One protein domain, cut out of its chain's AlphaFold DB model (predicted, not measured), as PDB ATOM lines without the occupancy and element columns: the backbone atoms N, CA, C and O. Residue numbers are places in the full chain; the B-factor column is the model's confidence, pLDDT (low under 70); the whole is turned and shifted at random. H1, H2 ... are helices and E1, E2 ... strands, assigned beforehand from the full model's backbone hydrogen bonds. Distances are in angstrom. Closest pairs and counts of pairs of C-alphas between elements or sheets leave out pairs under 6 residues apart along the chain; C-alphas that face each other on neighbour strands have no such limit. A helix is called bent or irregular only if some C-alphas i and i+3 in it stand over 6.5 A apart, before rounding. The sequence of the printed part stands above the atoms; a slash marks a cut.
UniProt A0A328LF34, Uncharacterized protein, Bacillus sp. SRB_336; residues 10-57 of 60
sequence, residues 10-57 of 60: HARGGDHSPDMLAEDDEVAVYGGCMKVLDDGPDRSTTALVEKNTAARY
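AT A GLANCE: This is residues 10 to 57 of the 60 residues of an uncharacterized protein of Bacillus sp. SRB_336 (UniProt A0A328LF34). A small body with a long arm: two short parallel strands, E1 and E2, lie side by side, the short helix H1 packs over one face of them near their start, with more of its contacts to E2 than to E1, and the helix H2 sticks out far from this body. Residues 41 to 57, of which 45 to 56 belong to H2, stand free, and this arm makes much of the length. The printed part has 48 residues, with two named helices and two named strands in the order E1, H1, E2, H2; the sheet has the order E1, E2 and is parallel, and the class is mixed, helices and strands. The whole is extended, with a radius of gyration of the C-alphas of 15.7 A, and its C-alphas span 50 by 18 by 12 A.

IN THESE COORDINATES: E1 is residues 10 to 13, beginning with C-alpha 10 at (171.634, 201.729, 92.095). Within the link that follows, residues 18 to 20 are a short helical run with no name. H1 is residues 22 to 28, 10.8 A from first to last C-alpha; it is neither bent nor irregular, but only just: C-alphas 22 and 25 are 6.2 A apart. E2 is residues 33 to 37, 12.8 A long, beginning with C-alpha 33 at (166.234, 204.276, 90.496). H2 is residues 45 to 56, 16.5 A long, and its C-alpha 56 is at (184.301, 181.054, 123.079).

HOW THE PARTS SIT: E1 and E2 are parallel neighbours, with 17 degrees between their directions. C-alphas 11 and 35 face each other at 4.7 A. Among the backbone pairs within hydrogen-bond range are N 35 and O 10, at 2.8 A, and N 12 and O 35, at 3.0 A. E1, H1 and E2 make a strand-helix-strand unit, two parallel neighbour strands with a helix between them along the chain, and its crossover is right-handed. H1 has 5 pairs of C-alphas within 8 A of E2, the closest being those of Asp 24 and Met 34, at 5.9 A. With E1 it has 1 such pair, His 10 and Val 27, whose C-alphas are 7.2 A apart. H2 is apart from E1 and from H1. In H2 every O i to N i+4 pair is within hydrogen-bond range; in H1 it is 2 of 3.

THE WHOLE: The C-alphas of Gly 31 and Tyr 57, the two farthest apart, are 51.1 A from each other. Without residues 41 to 57 the body has 31 residues and spans 29 by 14 by 8 A. The printed part has no cut. The link from H1 to E2 is tight, with 4 residues; those from E1 to H1 and from E2 to H2 are short, with 8 and 7. The mean pLDDT of the printed part is 73.6, and 20 residues are under 70: 15 to 25, 27 to 28, 30 to 31 and 39 to 43.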
ATOM      1  N   HIS A  10     170.802 201.875  90.908       79.75
ATOM      2  CA  HIS A  10     171.634 201.729  92.095       79.75
ATOM      3  C   HIS A  10     171.051 200.647  93.008       79.75
ATOM      4  O   HIS A  10     169.940 200.789  93.510       79.75
ATOM      5  N   ALA A  11     171.779 199.548  93.212       81.88
ATOM      6  CA  ALA A  11     171.297 198.419  94.003       81.88
ATOM      7  C   ALA A  11     172.034 198.293  95.342       81.88
ATOM      8  O   ALA A  11     173.263 198.383  95.384       81.88
ATOM      9  N   ARG A  12     171.294 198.024  96.421       80.12
ATOM     10  CA  ARG A  12     171.844 197.729  97.753       80.12
ATOM     11  C   ARG A  12     171.152 196.487  98.326       80.12
ATOM     12  O   ARG A  12     169.932 196.406  98.282       80.12
ATOM     13  N   GLY A  13     171.926 195.525  98.827       71.00
ATOM     14  CA  GLY A  13     171.389 194.407  99.616       71.00
ATOM     15  C   GLY A  13     171.105 194.864 101.043       71.00
ATOM     16  O   GLY A  13     171.881 195.666 101.576       71.00
ATOM     17  N   GLY A  14     169.987 194.438 101.620       70.38
ATOM     18  CA  GLY A  14     169.634 194.825 102.980       70.38
ATOM     19  C   GLY A  14     168.142 194.820 103.258       70.38
ATOM     20  O   GLY A  14     167.314 194.793 102.355       70.38
ATOM     21  N   ASP A  15     167.803 194.982 104.528       65.81
ATOM     22  CA  ASP A  15     166.470 195.338 105.031       65.81
ATOM     23  C   ASP A  15     166.160 196.846 104.924       65.81
ATOM     24  O   ASP A  15     165.210 197.359 105.519       65.81
ATOM     25  N   HIS A  16     166.989 197.588 104.193       63.06
ATOM     26  CA  HIS A  16     166.887 199.036 104.108       63.06
ATOM     27  C   HIS A  16     165.711 199.414 103.210       63.06
ATOM     28  O   HIS A  16     165.505 198.810 102.168       63.06
ATOM     29  N   SER A  17     164.945 200.442 103.568       63.38
ATOM     30  CA  SER A  17     163.954 201.010 102.643       63.38
ATOM     31  C   SER A  17     164.601 202.122 101.805       63.38
ATOM     32  O   SER A  17     165.463 202.822 102.340       63.38
ATOM     33  N   PRO A  18     164.216 202.315 100.527       63.25
ATOM     34  CA  PRO A  18     164.772 203.372  99.673       63.25
ATOM     35  C   PRO A  18     164.734 204.759 100.332       63.25
ATOM     36  O   PRO A  18     165.749 205.449 100.363       63.25
ATOM     37  N   ASP A  19     163.631 205.081 101.017       65.19
ATOM     38  CA  ASP A  19     163.427 206.356 101.722       65.19
ATOM     39  C   ASP A  19     164.396 206.596 102.902       65.19
ATOM     40  O   ASP A  19     164.440 207.686 103.472       65.19
ATOM     41  N   MET A  20     165.161 205.580 103.322       66.44
ATOM     42  CA  MET A  20     166.140 205.684 104.411       66.44
ATOM     43  C   MET A  20     167.543 206.077 103.930       66.44
ATOM     44  O   MET A  20     168.445 206.244 104.754       66.44
ATOM     45  N   LEU A  21     167.755 206.210 102.618       67.00
ATOM     46  CA  LEU A  21     169.067 206.462 102.034       67.00
ATOM     47  C   LEU A  21     169.109 207.839 101.373       67.00
ATOM     48  O   LEU A  21     168.454 208.081 100.370       67.00
ATOM     49  N   ALA A  22     169.982 208.718 101.873       67.06
ATOM     50  CA  ALA A  22     170.250 210.030 101.264       67.06
ATOM     51  C   ALA A  22     170.775 209.944  99.810       67.06
ATOM     52  O   ALA A  22     170.877 210.946  99.112       67.06
ATOM     53  N   GLU A  23     171.156 208.744  99.372       64.38
ATOM     54  CA  GLU A  23     171.634 208.434  98.027       64.38
ATOM     55  C   GLU A  23     170.478 208.211  97.031       64.38
ATOM     56  O   GLU A  23     170.723 208.247  95.828       64.38
ATOM     57  N   ASP A  24     169.238 208.023  97.502       64.06
ATOM     58  CA  ASP A  24     168.056 207.821  96.651       64.06
ATOM     59  C   ASP A  24     167.672 209.108  95.902       64.06
ATOM     60  O   ASP A  24     167.579 209.112  94.672       64.06
ATOM     61  N   ASP A  25     167.609 210.237  96.621       66.44
ATOM     62  CA  ASP A  25     167.395 211.571  96.037       66.44
ATOM     63  C   ASP A  25     168.447 211.896  94.963       66.44
ATOM     64  O   ASP A  25     168.154 212.488  93.924       66.44
ATOM     65  N   GLU A  26     169.692 211.476  95.192       71.06
ATOM     66  CA  GLU A  26     170.802 211.696  94.267       71.06
ATOM     67  C   GLU A  26     170.660 210.869  92.986       71.06
ATOM     68  O   GLU A  26     170.959 211.379  91.913       71.06
ATOM     69  N   VAL A  27     170.210 209.614  93.071       66.00
ATOM     70  CA  VAL A  27     170.026 208.731  91.906       66.00
ATOM     71  C   VAL A  27     168.793 209.145  91.092       66.00
ATOM     72  O   VAL A  27     168.847 209.154  89.859       66.00
ATOM     73  N   ALA A  28     167.719 209.579  91.761       67.75
ATOM     74  CA  ALA A  28     166.497 210.063  91.121       67.75
ATOM     75  C   ALA A  28     166.718 211.337  90.284       67.75
ATOM     76  O   ALA A  28     166.149 211.475  89.199       67.75
ATOM     77  N   VAL A  29     167.590 212.250  90.736       71.50
ATOM     78  CA  VAL A  29     167.937 213.493  90.015       71.50
ATOM     79  C   VAL A  29     168.528 213.233  88.621       71.50
ATOM     80  O   VAL A  29     168.384 214.075  87.735       71.50
ATOM     81  N   TYR A  30     169.134 212.065  88.392       66.56
ATOM     82  CA  TYR A  30     169.710 211.677  87.097       66.56
ATOM     83  C   TYR A  30     168.826 210.703  86.299       66.56
ATOM     84  O   TYR A  30     169.248 210.206  85.258       66.56
ATOM     85  N   GLY A  31     167.594 210.442  86.754       66.44
ATOM     86  CA  GLY A  31     166.648 209.536  86.092       66.44
ATOM     87  C   GLY A  31     166.865 208.050  86.390       66.44
ATOM     88  O   GLY A  31     166.194 207.211  85.789       66.44
ATOM     89  N   GLY A  32     167.775 207.717  87.310       72.94
ATOM     90  CA  GLY A  32     167.971 206.355  87.796       72.94
ATOM     91  C   GLY A  32     166.983 205.985  88.904       72.94
ATOM     92  O   GLY A  32     166.210 206.813  89.384       72.94
ATOM     93  N   CYS A  33     167.024 204.730  89.349       75.00
ATOM     94  CA  CYS A  33     166.234 204.276  90.496       75.00
ATOM     95  C   CYS A  33     167.055 203.449  91.487       75.00
ATOM     96  O   CYS A  33     167.957 202.695  91.098       75.00
ATOM     97  N   MET A  34     166.713 203.552  92.774       77.56
ATOM     98  CA  MET A  34     167.255 202.671  93.798       77.56
ATOM     99  C   MET A  34     166.477 201.350  93.855       77.56
ATOM    100  O   MET A  34     165.246 201.306  93.781       77.56
ATOM    101  N   LYS A  35     167.204 200.238  93.982       79.56
ATOM    102  CA  LYS A  35     166.645 198.899  94.184       79.56
ATOM    103  C   LYS A  35     167.251 198.272  95.427       79.56
ATOM    104  O   LYS A  35     168.458 198.056  95.499       79.56
ATOM    105  N   VAL A  36     166.398 197.949  96.388       77.44
ATOM    106  CA  VAL A  36     166.795 197.158  97.549       77.44
ATOM    107  C   VAL A  36     166.608 195.691  97.194       77.44
ATOM    108  O   VAL A  36     165.553 195.299  96.693       77.44
ATOM    109  N   LEU A  37     167.664 194.911  97.374       79.94
ATOM    110  CA  LEU A  37     167.671 193.473  97.150       79.94
ATOM    111  C   LEU A  37     167.566 192.759  98.496       79.94
ATOM    112  O   LEU A  37     168.183 193.198  99.467       79.94
ATOM    113  N   ASP A  38     166.847 191.638  98.524       72.56
ATOM    114  CA  ASP A  38     166.793 190.780  99.707       72.56
ATOM    115  C   ASP A  38     168.205 190.329 100.100       72.56
ATOM    116  O   ASP A  38     168.997 189.889  99.254       72.56
ATOM    117  N   ASP A  39     168.512 190.406 101.393       65.62
ATOM    118  CA  ASP A  39     169.748 189.842 101.912       65.62
ATOM    119  C   ASP A  39     169.728 188.317 101.770       65.62
ATOM    120  O   ASP A  39     168.808 187.616 102.197       65.62
ATOM    121  N   GLY A  40     170.782 187.787 101.146       67.25
ATOM    122  CA  GLY A  40     171.009 186.350 101.057       67.25
ATOM    123  C   GLY A  40     171.167 185.700 102.444       67.25
ATOM    124  O   GLY A  40     171.400 186.385 103.438       67.25
ATOM    125  N   PRO A  41     171.093 184.358 102.528       64.56
ATOM    126  CA  PRO A  41     171.001 183.630 103.797       64.56
ATOM    127  C   PRO A  41     172.129 183.980 104.778       64.56
ATOM    128  O   PRO A  41     173.280 184.049 104.351       64.56
ATOM    129  N   ASP A  42     171.772 184.114 106.066       61.28
ATOM    130  CA  ASP A  42     172.565 184.390 107.287       61.28
ATOM    131  C   ASP A  42     174.099 184.241 107.188       61.28
ATOM    132  O   ASP A  42     174.752 183.389 107.810       61.28
ATOM    133  N   ARG A  43     174.707 185.132 106.403       68.38
ATOM    134  CA  ARG A  43     176.155 185.336 106.299       68.38
ATOM    135  C   ARG A  43     176.526 186.767 106.665       68.38
ATOM    136  O   ARG A  43     177.477 187.320 106.117       68.38
ATOM    137  N   SER A  44     175.786 187.373 107.589       74.88
ATOM    138  CA  SER A  44     176.189 188.662 108.137       74.88
ATOM    139  C   SER A  44     177.491 188.504 108.929       74.88
ATOM    140  O   SER A  44     177.767 187.471 109.551       74.88
ATOM    141  N   THR A  45     178.326 189.541 108.909       81.50
ATOM    142  CA  THR A  45     179.539 189.593 109.736       81.50
ATOM    143  C   THR A  45     179.187 189.549 111.221       81.50
ATOM    144  O   THR A  45     179.897 188.906 111.990       81.50
ATOM    145  N   THR A  46     178.049 190.130 111.608       82.31
ATOM    146  CA  THR A  46     177.470 190.016 112.951       82.31
ATOM    147  C   THR A  46     177.224 188.559 113.333       82.31
ATOM    148  O   THR A  46     177.742 188.112 114.352       82.31
ATOM    149  N   ALA A  47     176.555 187.776 112.479       81.81
ATOM    150  CA  ALA A  47     176.310 186.358 112.737       81.81
ATOM    151  C   ALA A  47     177.617 185.551 112.859       81.81
ATOM    152  O   ALA A  47     177.690 184.586 113.619       81.81
ATOM    153  N   LEU A  48     178.677 185.930 112.134       83.81
ATOM    154  CA  LEU A  48     180.001 185.316 112.292       83.81
ATOM    155  C   LEU A  48     180.649 185.663 113.642       83.81
ATOM    156  O   LEU A  48     181.222 184.782 114.288       83.81
ATOM    157  N   VAL A  49     180.544 186.918 114.087       86.81
ATOM    158  CA  VAL A  49     181.053 187.367 115.393       86.81
ATOM    159  C   VAL A  49     180.288 186.704 116.537       86.81
ATOM    160  O   VAL A  49     180.909 186.220 117.484       86.81
ATOM    161  N   GLU A  50     178.963 186.610 116.446       86.50
ATOM    162  CA  GLU A  50     178.121 185.930 117.434       86.50
ATOM    163  C   GLU A  50     178.471 184.447 117.544       86.50
ATOM    164  O   GLU A  50     178.700 183.956 118.647       86.50
ATOM    165  N   LYS A  51     178.625 183.742 116.412       85.50
ATOM    166  CA  LYS A  51     179.067 182.335 116.393       85.50
ATOM    167  C   LYS A  51     180.429 182.153 117.061       85.50
ATOM    168  O   LYS A  51     180.615 181.205 117.821       85.50
ATOM    169  N   ASN A  52     181.378 183.057 116.806       83.12
ATOM    170  CA  ASN A  52     182.698 183.005 117.436       83.12
ATOM    171  C   ASN A  52     182.616 183.265 118.948       83.12
ATOM    172  O   ASN A  52     183.244 182.562 119.738       83.12
ATOM    173  N   THR A  53     181.800 184.237 119.352       86.31
ATOM    174  CA  THR A  53     181.614 184.612 120.756       86.31
ATOM    175  C   THR A  53     180.924 183.494 121.537       86.31
ATOM    176  O   THR A  53     181.411 183.111 122.597       86.31
ATOM    177  N   ALA A  54     179.859 182.907 120.986       82.38
ATOM    178  CA  ALA A  54     179.138 181.780 121.575       82.38
ATOM    179  C   ALA A  54     180.020 180.528 121.703       82.38
ATOM    180  O   ALA A  54     179.981 179.845 122.722       82.38
ATOM    181  N   ALA A  55     180.867 180.247 120.706       81.12
ATOM    182  CA  ALA A  55     181.835 179.153 120.789       81.12
ATOM    183  C   ALA A  55     182.916 179.397 121.858       81.12
ATOM    184  O   ALA A  55     183.426 178.449 122.453       81.12
ATOM    185  N   ARG A  56     183.276 180.663 122.103       84.00
ATOM    186  CA  ARG A  56     184.301 181.054 123.079       84.00
ATOM    187  C   ARG A  56     183.778 181.116 124.514       84.00
ATOM    188  O   ARG A  56     184.549 180.876 125.440       84.00
ATOM    189  N   TYR A  57     182.495 181.417 124.686       82.44
ATOM    190  CA  TYR A  57     181.805 181.473 125.973       82.44
ATOM    191  C   TYR A  57     180.496 180.681 125.883       82.44
ATOM    192  O   TYR A  57     179.431 181.279 125.712       82.44
TER     193      TYR A  57